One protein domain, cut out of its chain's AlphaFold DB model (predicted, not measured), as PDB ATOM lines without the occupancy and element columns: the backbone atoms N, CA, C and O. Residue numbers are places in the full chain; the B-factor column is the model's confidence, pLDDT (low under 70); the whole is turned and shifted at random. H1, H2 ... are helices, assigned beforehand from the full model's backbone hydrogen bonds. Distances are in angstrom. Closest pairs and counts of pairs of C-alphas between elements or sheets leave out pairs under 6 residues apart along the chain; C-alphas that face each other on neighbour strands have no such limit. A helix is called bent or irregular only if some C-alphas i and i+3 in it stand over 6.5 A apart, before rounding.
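This is residues 1 to 77 of the 77 residues of an uncharacterized protein of Paenibacillus sp. MY03 (UniProt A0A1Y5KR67). Helices H1 and H2 lie side by side as a long hairpin, and the bent helix H3 reaches away from it as an arm. The printed part has 77 residues, three named helices and no named strand: all helix. The whole is extended, with a radius of gyration of the C-alphas of 20.2 A and spans of 62 by 34 by 17 A.

H1, residues 2 to 25, 34.6 A long, begins at C-alpha (17.078, 27.760, -30.178) and is irregular: C-alphas 18 and 21 are 7.4 A apart. H2, residues 28 to 50, measures 32.9 A. H3, residues 57 to 75, assigned as one helix by its hydrogen bonds, is bent: C-alphas 64, ending arm H3a, and 67, beginning H3b, are 7.6 A apart. H3b ends at C-alpha (-18.860, 53.207, -52.028).

H1 and H2 touch, opposite ways at a shallow tilt of 6 degrees; their closest C-alphas, Asn 4 and Ile 49, are 5.2 A apart. H3a and H3b, about perpendicular at 79 degrees, are apart from both. O i to N i+4 pairs are within hydrogen-bond range throughout H3a and H3b, for 17 of 20 in H1 and 18 of 19 in H2.

The printed part has no cut; pLDDT is under 70 at residues 54 to 59 and 77.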
ATOM      1  N   MET A   1      14.016  28.190 -33.279       74.62
ATOM      2  CA  MET A   1      13.615  27.821 -31.897       74.62
ATOM      3  C   MET A   1      14.722  28.060 -30.881       74.62
ATOM      4  O   MET A   1      14.462  28.762 -29.915       74.62
ATOM      5  N   LEU A   2      15.942  27.543 -31.092       83.81
ATOM      6  CA  LEU A   2      17.078  27.760 -30.178       83.81
ATOM      7  C   LEU A   2      17.422  29.252 -29.993       83.81
ATOM      8  O   LEU A   2      17.599  29.707 -28.869       83.81
ATOM      9  N   GLU A   3      17.445  30.023 -31.083       87.62
ATOM     10  CA  GLU A   3      17.673  31.477 -31.060       87.62
ATOM     11  C   GLU A   3      16.605  32.208 -30.236       87.62
ATOM     12  O   GLU A   3      16.927  32.970 -29.329       87.62
ATOM     13  N   ASN A   4      15.325  31.908 -30.479       86.19
ATOM     14  CA  ASN A   4      14.210  32.487 -29.723       86.19
ATOM     15  C   ASN A   4      14.290  32.140 -28.231       86.19
ATOM     16  O   ASN A   4      13.989  32.978 -27.384       86.19
ATOM     17  N   LEU A   5      14.719  30.918 -27.903       89.25
ATOM     18  CA  LEU A   5      14.934  30.484 -26.528       89.25
ATOM     19  C   LEU A   5      16.085  31.258 -25.871       89.25
ATOM     20  O   LEU A   5      15.923  31.725 -24.747       89.25
ATOM     21  N   LEU A   6      17.203  31.462 -26.574       92.25
ATOM     22  CA  LEU A   6      18.312  32.297 -26.096       92.25
ATOM     23  C   LEU A   6      17.858  33.730 -25.808       92.25
ATOM     24  O   LEU A   6      18.165  34.264 -24.744       92.25
ATOM     25  N   VAL A   7      17.079  34.329 -26.712       91.31
ATOM     26  CA  VAL A   7      16.524  35.677 -26.527       91.31
ATOM     27  C   VAL A   7      15.652  35.743 -25.271       91.31
ATOM     28  O   VAL A   7      15.850  36.625 -24.435       91.31
ATOM     29  N   VAL A   8      14.734  34.788 -25.087       91.75
ATOM     30  CA  VAL A   8      13.879  34.728 -23.891       91.75
ATOM     31  C   VAL A   8      14.709  34.565 -22.617       91.75
ATOM     32  O   VAL A   8      14.443  35.249 -21.632       91.75
ATOM     33  N   VAL A   9      15.733  33.708 -22.626       91.62
ATOM     34  CA  VAL A   9      16.610  33.488 -21.465       91.62
ATOM     35  C   VAL A   9      17.378  34.757 -21.095       91.62
ATOM     36  O   VAL A   9      17.449  35.100 -19.915       91.62
ATOM     37  N   ILE A  10      17.911  35.488 -22.079       93.88
ATOM     38  CA  ILE A  10      18.622  36.753 -21.846       93.88
ATOM     39  C   ILE A  10      17.679  37.793 -21.232       93.88
ATOM     40  O   ILE A  10      18.023  38.417 -20.228       93.88
ATOM     41  N   ILE A  11      16.475  37.950 -21.792       91.75
ATOM     42  CA  ILE A  11      15.476  38.901 -21.291       91.75
ATOM     43  C   ILE A  11      15.026  38.521 -19.875       91.75
ATOM     44  O   ILE A  11      14.966  39.382 -18.999       91.75
ATOM     45  N   ALA A  12      14.760  37.237 -19.622       89.50
ATOM     46  CA  ALA A  12      14.371  36.751 -18.302       89.50
ATOM     47  C   ALA A  12      15.477  36.989 -17.265       89.50
ATOM     48  O   ALA A  12      15.190  37.437 -16.155       89.50
ATOM     49  N   MET A  13      16.743  36.752 -17.622       91.75
ATOM     50  CA  MET A  13      17.870  37.057 -16.741       91.75
ATOM     51  C   MET A  13      18.010  38.557 -16.482       91.75
ATOM     52  O   MET A  13      18.209  38.941 -15.331       91.75
ATOM     53  N   ALA A  14      17.861  39.403 -17.502       92.31
ATOM     54  CA  ALA A  14      17.904  40.853 -17.337       92.31
ATOM     55  C   ALA A  14      16.798  41.350 -16.391       92.31
ATOM     56  O   ALA A  14      17.081  42.119 -15.471       92.31
ATOM     57  N   LEU A  15      15.568  40.850 -16.560       88.94
ATOM     58  CA  LEU A  15      14.426  41.160 -15.699       88.94
ATOM     59  C   LEU A  15      14.696  40.739 -14.246       88.94
ATOM     60  O   LEU A  15      14.602  41.551 -13.329       88.94
ATOM     61  N   LEU A  16      15.103  39.483 -14.035       86.81
ATOM     62  CA  LEU A  16      15.394  38.955 -12.702       86.81
ATOM     63  C   LEU A  16      16.547  39.699 -12.026       86.81
ATOM     64  O   LEU A  16      16.515  39.898 -10.813       86.81
ATOM     65  N   PHE A  17      17.564  40.111 -12.784       91.31
ATOM     66  CA  PHE A  17      18.705  40.843 -12.244       91.31
ATOM     67  C   PHE A  17      18.328  42.273 -11.849       91.31
ATOM     68  O   PHE A  17      18.694  42.714 -10.757       91.31
ATOM     69  N   ALA A  18      17.557  42.965 -12.693       87.62
ATOM     70  CA  ALA A  18      17.049  44.304 -12.409       87.62
ATOM     71  C   ALA A  18      16.149  44.309 -11.163       87.62
ATOM     72  O   ALA A  18      16.342  45.118 -10.253       87.62
ATOM     73  N   ASP A  19      15.235  43.342 -11.066       85.75
ATOM     74  CA  ASP A  19      14.259  43.292  -9.980       85.75
ATOM     75  C   ASP A  19      14.756  42.585  -8.716       85.75
ATOM     76  O   ASP A  19      14.102  42.669  -7.674       85.75
ATOM     77  N   ARG A  20      15.940  41.956  -8.728       83.00
ATOM     78  CA  ARG A  20      16.477  41.179  -7.591       83.00
ATOM     79  C   ARG A  20      16.426  41.937  -6.262       83.00
ATOM     80  O   ARG A  20      16.012  41.386  -5.241       83.00
ATOM     81  N   ARG A  21      16.868  43.200  -6.257       79.75
ATOM     82  CA  ARG A  21      16.893  44.045  -5.047       79.75
ATOM     83  C   ARG A  21      15.496  44.494  -4.625       79.75
ATOM     84  O   ARG A  21      15.222  44.548  -3.426       79.75
ATOM     85  N   SER A  22      14.639  44.798  -5.596       79.19
ATOM     86  CA  SER A  22      13.266  45.253  -5.370       79.19
ATOM     87  C   SER A  22      12.410  44.119  -4.800       79.19
ATOM     88  O   SER A  22      11.772  44.271  -3.760       79.19
ATOM     89  N   PHE A  23      12.505  42.923  -5.382       79.94
ATOM     90  CA  PHE A  23      11.747  41.743  -4.974       79.94
ATOM     91  C   PHE A  23      12.098  41.255  -3.560       79.94
ATOM     92  O   PHE A  23      11.214  40.848  -2.802       79.94
ATOM     93  N   ALA A  24      13.372  41.337  -3.161       79.94
ATOM     94  CA  ALA A  24      13.813  40.953  -1.819       79.94
ATOM     95  C   ALA A  24      13.187  41.822  -0.712       79.94
ATOM     96  O   ALA A  24      12.825  41.302   0.343       79.94
ATOM     97  N   ARG A  25      13.023  43.127  -0.965       83.25
ATOM     98  CA  ARG A  25      12.461  44.106  -0.011       83.25
ATOM     99  C   ARG A  25      10.947  44.293  -0.137       83.25
ATOM    100  O   ARG A  25      10.357  45.053   0.619       83.25
ATOM    101  N   SER A  26      10.335  43.613  -1.097       83.50
ATOM    102  CA  SER A  26       8.943  43.799  -1.482       83.50
ATOM    103  C   SER A  26       7.966  43.051  -0.567       83.50
ATOM    104  O   SER A  26       8.216  41.918  -0.134       83.50
ATOM    105  N   GLU A  27       6.827  43.689  -0.298       88.25
ATOM    106  CA  GLU A  27       5.723  43.124   0.474       88.25
ATOM    107  C   GLU A  27       5.062  41.929  -0.228       88.25
ATOM    108  O   GLU A  27       5.103  41.762  -1.451       88.25
ATOM    109  N   ARG A  28       4.377  41.090   0.558       86.75
ATOM    110  CA  ARG A  28       3.720  39.863   0.077       86.75
ATOM    111  C   ARG A  28       2.730  40.130  -1.066       86.75
ATOM    112  O   ARG A  28       2.688  39.357  -2.016       86.75
ATOM    113  N   ARG A  29       1.981  41.238  -1.006       87.81
ATOM    114  CA  ARG A  29       1.006  41.634  -2.038       87.81
ATOM    115  C   ARG A  29       1.680  41.947  -3.374       87.81
ATOM    116  O   ARG A  29       1.234  41.475  -4.415       87.81
ATOM    117  N   THR A  30       2.782  42.681  -3.337       86.38
ATOM    118  CA  THR A  30       3.559  43.029  -4.529       86.38
ATOM    119  C   THR A  30       4.213  41.794  -5.145       86.38
ATOM    120  O   THR A  30       4.230  41.661  -6.364       86.38
ATOM    121  N   LYS A  31       4.658  40.827  -4.331       85.81
ATOM    122  CA  LYS A  31       5.144  39.526  -4.827       85.81
ATOM    123  C   LYS A  31       4.057  38.731  -5.555       85.81
ATOM    124  O   LYS A  31       4.336  38.149  -6.599       85.81
ATOM    125  N   VAL A  32       2.824  38.731  -5.043       90.50
ATOM    126  CA  VAL A  32       1.682  38.077  -5.709       90.50
ATOM    127  C   VAL A  32       1.375  38.744  -7.049       90.50
ATOM    128  O   VAL A  32       1.231  38.045  -8.046       90.50
ATOM    129  N   LEU A  33       1.337  40.080  -7.101       89.38
ATOM    130  CA  LEU A  33       1.138  40.819  -8.355       89.38
ATOM    131  C   LEU A  33       2.258  40.550  -9.363       89.38
ATOM    132  O   LEU A  33       1.985  40.358 -10.542       89.38
ATOM    133  N   TYR A  34       3.504  40.479  -8.896       88.69
ATOM    134  CA  TYR A  34       4.650  40.148  -9.735       88.69
ATOM    135  C   TYR A  34       4.517  38.751 -10.355       88.69
ATOM    136  O   TYR A  34       4.682  38.601 -11.561       88.69
ATOM    137  N   ILE A  35       4.140  37.739  -9.567       87.94
ATOM    138  CA  ILE A  35       3.872  36.381 -10.072       87.94
ATOM    139  C   ILE A  35       2.708  36.389 -11.073       87.94
ATOM    140  O   ILE A  35       2.796  35.752 -12.121       87.94
ATOM    141  N   LEU A  36       1.645  37.143 -10.780       92.06
ATOM    142  CA  LEU A  36       0.492  37.288 -11.669       92.06
ATOM    143  C   LEU A  36       0.885  37.904 -13.020       92.06
ATOM    144  O   LEU A  36       0.359  37.482 -14.041       92.06
ATOM    145  N   LEU A  37       1.820  38.859 -13.033       88.75
ATOM    146  CA  LEU A  37       2.393  39.474 -14.238       88.75
ATOM    147  C   LEU A  37       3.383  38.559 -14.970       88.75
ATOM    148  O   LEU A  37       3.474  38.599 -16.197       88.75
ATOM    149  N   LEU A  38       4.092  37.697 -14.244       89.75
ATOM    150  CA  LEU A  38       5.011  36.725 -14.835       89.75
ATOM    151  C   LEU A  38       4.274  35.630 -15.621       89.75
ATOM    152  O   LEU A  38       4.808  35.071 -16.577       89.75
ATOM    153  N   LEU A  39       3.032  35.335 -15.239       88.50
ATOM    154  CA  LEU A  39       2.189  34.315 -15.859       88.50
ATOM    155  C   LEU A  39       1.875  34.622 -17.345       88.50
ATOM    156  O   LEU A  39       2.232  33.811 -18.200       88.50
ATOM    157  N   PRO A  40       1.322  35.793 -17.725       89.50
ATOM    158  CA  PRO A  40       1.146  36.149 -19.132       89.50
ATOM    159  C   PRO A  40       2.482  36.348 -19.864       89.50
ATOM    160  O   PRO A  40       2.582  36.002 -21.038       89.50
ATOM    161  N   ALA A  41       3.527  36.842 -19.190       89.12
ATOM    162  CA  ALA A  41       4.853  36.993 -19.798       89.12
ATOM    163  C   ALA A  41       5.480  35.639 -20.185       89.12
ATOM    164  O   ALA A  41       6.054  35.494 -21.267       89.12
ATOM    165  N   SER A  42       5.334  34.622 -19.332       88.62
ATOM    166  CA  SER A  42       5.796  33.259 -19.618       88.62
ATOM    167  C   SER A  42       4.975  32.589 -20.723       88.62
ATOM    168  O   SER A  42       5.549  31.946 -21.601       88.62
ATOM    169  N   TYR A  43       3.658  32.820 -20.762       88.06
ATOM    170  CA  TYR A  43       2.805  32.386 -21.870       88.06
ATOM    171  C   TYR A  43       3.232  33.005 -23.213       88.06
ATOM    172  O   TYR A  43       3.432  32.284 -24.190       88.06
ATOM    173  N   LEU A  44       3.452  34.323 -23.257       88.25
ATOM    174  CA  LEU A  44       3.946  35.015 -24.454       88.25
ATOM    175  C   LEU A  44       5.323  34.498 -24.890       88.25
ATOM    176  O   LEU A  44       5.565  34.307 -26.080       88.25
ATOM    177  N   SER A  45       6.201  34.213 -23.928       88.69
ATOM    178  CA  SER A  45       7.519  33.632 -24.200       88.69
ATOM    179  C   SER A  45       7.411  32.249 -24.845       88.69
ATOM    180  O   SER A  45       8.114  31.969 -25.812       88.69
ATOM    181  N   LEU A  46       6.497  31.397 -24.367       86.38
ATOM    182  CA  LEU A  46       6.233  30.081 -24.963       86.38
ATOM    183  C   LEU A  46       5.751  30.195 -26.408       86.38
ATOM    184  O   LEU A  46       6.252  29.487 -27.275       86.38
ATOM    185  N   LEU A  47       4.822  31.107 -26.686       86.88
ATOM    186  CA  LEU A  47       4.322  31.330 -28.043       86.88
ATOM    187  C   LEU A  47       5.414  31.839 -28.980       86.88
ATOM    188  O   LEU A  47       5.487  31.399 -30.123       86.88
ATOM    189  N   PHE A  48       6.292  32.711 -28.482       86.50
ATOM    190  CA  PHE A  48       7.441  33.210 -29.230       86.50
ATOM    191  C   PHE A  48       8.474  32.109 -29.526       86.50
ATOM    192  O   PHE A  48       8.972  32.005 -30.649       86.50
ATOM    193  N   ILE A  49       8.782  31.253 -28.545       87.00
ATOM    194  CA  ILE A  49       9.721  30.132 -28.713       87.00
ATOM    195  C   ILE A  49       9.163  29.104 -29.694       87.00
ATOM    196  O   ILE A  49       9.868  28.682 -30.612       87.00
ATOM    197  N   LEU A  50       7.900  28.721 -29.498       85.06
ATOM    198  CA  LEU A  50       7.234  27.668 -30.257       85.06
ATOM    199  C   LEU A  50       6.668  28.158 -31.596       85.06
ATOM    200  O   LEU A  50       6.131  27.349 -32.347       85.06
ATOM    201  N   GLN A  51       6.786  29.458 -31.895       79.81
ATOM    202  CA  GLN A  51       6.215  30.102 -33.086       79.81
ATOM    203  C   GLN A  51       4.744  29.717 -33.314       79.81
ATOM    204  O   GLN A  51       4.282  29.564 -34.445       79.81
ATOM    205  N   LEU A  52       4.009  29.530 -32.217       76.50
ATOM    206  CA  LEU A  52       2.599  29.175 -32.264       76.50
ATOM    207  C   LEU A  52       1.823  30.321 -32.924       76.50
ATOM    208  O   LEU A  52       2.096  31.490 -32.627       76.50
ATOM    209  N   PRO A  53       0.837  30.018 -33.786       70.31
ATOM    210  CA  PRO A  53      -0.019  31.041 -34.356       70.31
ATOM    211  C   PRO A  53      -0.793  31.712 -33.219       70.31
ATOM    212  O   PRO A  53      -1.707  31.137 -32.629       70.31
ATOM    213  N   TRP A  54      -0.392  32.936 -32.884       66.31
ATOM    214  CA  TRP A  54      -1.108  33.772 -31.931       66.31
ATOM    215  C   TRP A  54      -2.509  34.072 -32.471       66.31
ATOM    216  O   TRP A  54      -2.707  34.165 -33.686       66.31
ATOM    217  N   PHE A  55      -3.484  34.246 -31.574       65.50
ATOM    218  CA  PHE A  55      -4.836  34.640 -31.952       65.50
ATOM    219  C   PHE A  55      -4.776  35.971 -32.713       65.50
ATOM    220  O   PHE A  55      -4.567  37.038 -32.133       65.50
ATOM    221  N   ASN A  56      -4.868  35.900 -34.040       62.78
ATOM    222  CA  ASN A  56      -4.645  37.055 -34.891       62.78
ATOM    223  C   ASN A  56      -5.781  38.054 -34.646       62.78
ATOM    224  O   ASN A  56      -6.932  37.809 -35.010       62.78
ATOM    225  N   ILE A  57      -5.452  39.194 -34.037       66.19
ATOM    226  CA  ILE A  57      -6.386  40.299 -33.776       66.19
ATOM    227  C   ILE A  57      -7.028  40.777 -35.093       66.19
ATOM    228  O   ILE A  57      -8.151  41.278 -35.096       66.19
ATOM    229  N   GLY A  58      -6.376  40.534 -36.235       65.25
ATOM    230  CA  GLY A  58      -6.944  40.685 -37.572       65.25
ATOM    231  C   GLY A  58      -8.251  39.910 -37.783       65.25
ATOM    232  O   GLY A  58      -9.167  40.417 -38.420       65.25
ATOM    233  N   HIS A  59      -8.398  38.709 -37.217       68.62
ATOM    234  CA  HIS A  59      -9.655  37.956 -37.287       68.62
ATOM    235  C   HIS A  59     -10.749  38.570 -36.411       68.62
ATOM    236  O   HIS A  59     -11.893  38.636 -36.851       68.62
ATOM    237  N   LEU A  60     -10.407  39.076 -35.223       73.44
ATOM    238  CA  LEU A  60     -11.338  39.793 -34.340       73.44
ATOM    239  C   LEU A  60     -11.826  41.095 -34.977       73.44
ATOM    240  O   LEU A  60     -13.021  41.349 -35.065       73.44
ATOM    241  N   THR A  61     -10.898  41.899 -35.485       73.25
ATOM    242  CA  THR A  61     -11.205  43.167 -36.157       73.25
ATOM    243  C   THR A  61     -11.976  42.941 -37.453       73.25
ATOM    244  O   THR A  61     -12.934  43.659 -37.718       73.25
ATOM    245  N   LYS A  62     -11.657  41.898 -38.226       73.00
ATOM    246  CA  LYS A  62     -12.448  41.491 -39.396       73.00
ATOM    247  C   LYS A  62     -13.828  40.949 -39.011       73.00
ATOM    248  O   LYS A  62     -14.770  41.158 -39.767       73.00
ATOM    249  N   ALA A  63     -13.979  40.290 -37.867       74.81
ATOM    250  CA  ALA A  63     -15.287  39.863 -37.371       74.81
ATOM    251  C   ALA A  63     -16.143  41.058 -36.918       74.81
ATOM    252  O   ALA A  63     -17.323  41.116 -37.244       74.81
ATOM    253  N   MET A  64     -15.545  42.035 -36.233       76.81
ATOM    254  CA  MET A  64     -16.255  43.211 -35.713       76.81
ATOM    255  C   MET A  64     -16.535  44.275 -36.783       76.81
ATOM    256  O   MET A  64     -17.617  44.852 -36.817       76.81
ATOM    257  N   TYR A  65     -15.575  44.532 -37.672       78.88
ATOM    258  CA  TYR A  65     -15.611  45.645 -38.626       78.88
ATOM    259  C   TYR A  65     -15.569  45.202 -40.092       78.88
ATOM    260  O   TYR A  65     -15.618  46.036 -40.993       78.88
ATOM    261  N   GLY A  66     -15.517  43.898 -40.379       76.31
ATOM    262  CA  GLY A  66     -15.434  43.405 -41.755       76.31
ATOM    263  C   GLY A  66     -16.690  43.650 -42.589       76.31
ATOM    264  O   GLY A  66     -16.583  43.691 -43.811       76.31
ATOM    265  N   TRP A  67     -17.859  43.822 -41.966       75.81
ATOM    266  CA  TRP A  67     -19.088  44.233 -42.656       75.81
ATOM    267  C   TRP A  67     -19.095  45.732 -43.009       75.81
ATOM    268  O   TRP A  67     -19.179  46.037 -44.202       75.81
ATOM    269  N   PRO A  68     -18.904  46.673 -42.057       80.06
ATOM    270  CA  PRO A  68     -18.873  48.100 -42.388       80.06
ATOM    271  C   PRO A  68     -17.702  48.469 -43.313       80.06
ATOM    272  O   PRO A  68     -17.871  49.263 -44.235       80.06
ATOM    273  N   ALA A  69     -16.535  47.833 -43.156       78.00
ATOM    274  CA  ALA A  69     -15.389  48.078 -44.034       78.00
ATOM    275  C   ALA A  69     -15.669  47.701 -45.501       78.00
ATOM    276  O   ALA A  69     -15.221  48.397 -46.409       78.00
ATOM    277  N   ARG A  70     -16.442  46.632 -45.758       78.19
ATOM    278  CA  ARG A  70     -16.820  46.247 -47.130       78.19
ATOM    279  C   ARG A  70     -17.756  47.259 -47.779       78.19
ATOM    280  O   ARG A  70     -17.625  47.495 -48.975       78.19
ATOM    281  N   GLN A  71     -18.669  47.853 -47.013       80.50
ATOM    282  CA  GLN A  71     -19.591  48.866 -47.534       80.50
ATOM    283  C   GLN A  71     -18.864  50.154 -47.919       80.50
ATOM    284  O   GLN A  71     -19.120  50.700 -48.986       80.50
ATOM    285  N   ILE A  72     -17.910  50.598 -47.099       80.25
ATOM    286  CA  ILE A  72     -17.107  51.793 -47.389       80.25
ATOM    287  C   ILE A  72     -16.268  51.590 -48.657       80.25
ATOM    288  O   ILE A  72     -16.253  52.453 -49.527       80.25
ATOM    289  N   VAL A  73     -15.621  50.429 -48.807       80.31
ATOM    290  CA  VAL A  73     -14.847  50.110 -50.021       80.31
ATOM    291  C   VAL A  73     -15.743  50.022 -51.257       80.31
ATOM    292  O   VAL A  73     -15.320  50.441 -52.328       80.31
ATOM    293  N   ALA A  74     -16.969  49.508 -51.128       81.12
ATOM    294  CA  ALA A  74     -17.925  49.455 -52.233       81.12
ATOM    295  C   ALA A  74     -18.435  50.844 -52.658       81.12
ATOM    296  O   ALA A  74     -18.762  51.020 -53.821       81.12
ATOM    297  N   LEU A  75     -18.489  51.815 -51.740       80.69
ATOM    298  CA  LEU A  75     -18.860  53.207 -52.028       80.69
ATOM    299  C   LEU A  75     -17.713  54.031 -52.639       80.69
ATOM    300  O   LEU A  75     -17.961  55.063 -53.252       80.69
ATOM    301  N   LEU A  76     -16.467  53.599 -52.438       77.94
ATOM    302  CA  LEU A  76     -15.252  54.227 -52.975       77.94
ATOM    303  C   LEU A  76     -14.843  53.690 -54.356       77.94
ATOM    304  O   LEU A  76     -13.872  54.189 -54.926       77.94
ATOM    305  N   LYS A  77     -15.528  52.659 -54.855       56.84
ATOM    306  CA  LYS A  77     -15.250  51.981 -56.124       56.84
ATOM    307  C   LYS A  77     -16.253  52.403 -57.186       56.84
ATOM    308  O   LYS A  77     -15.816  52.531 -58.348       56.84
TER     309      LYS A  77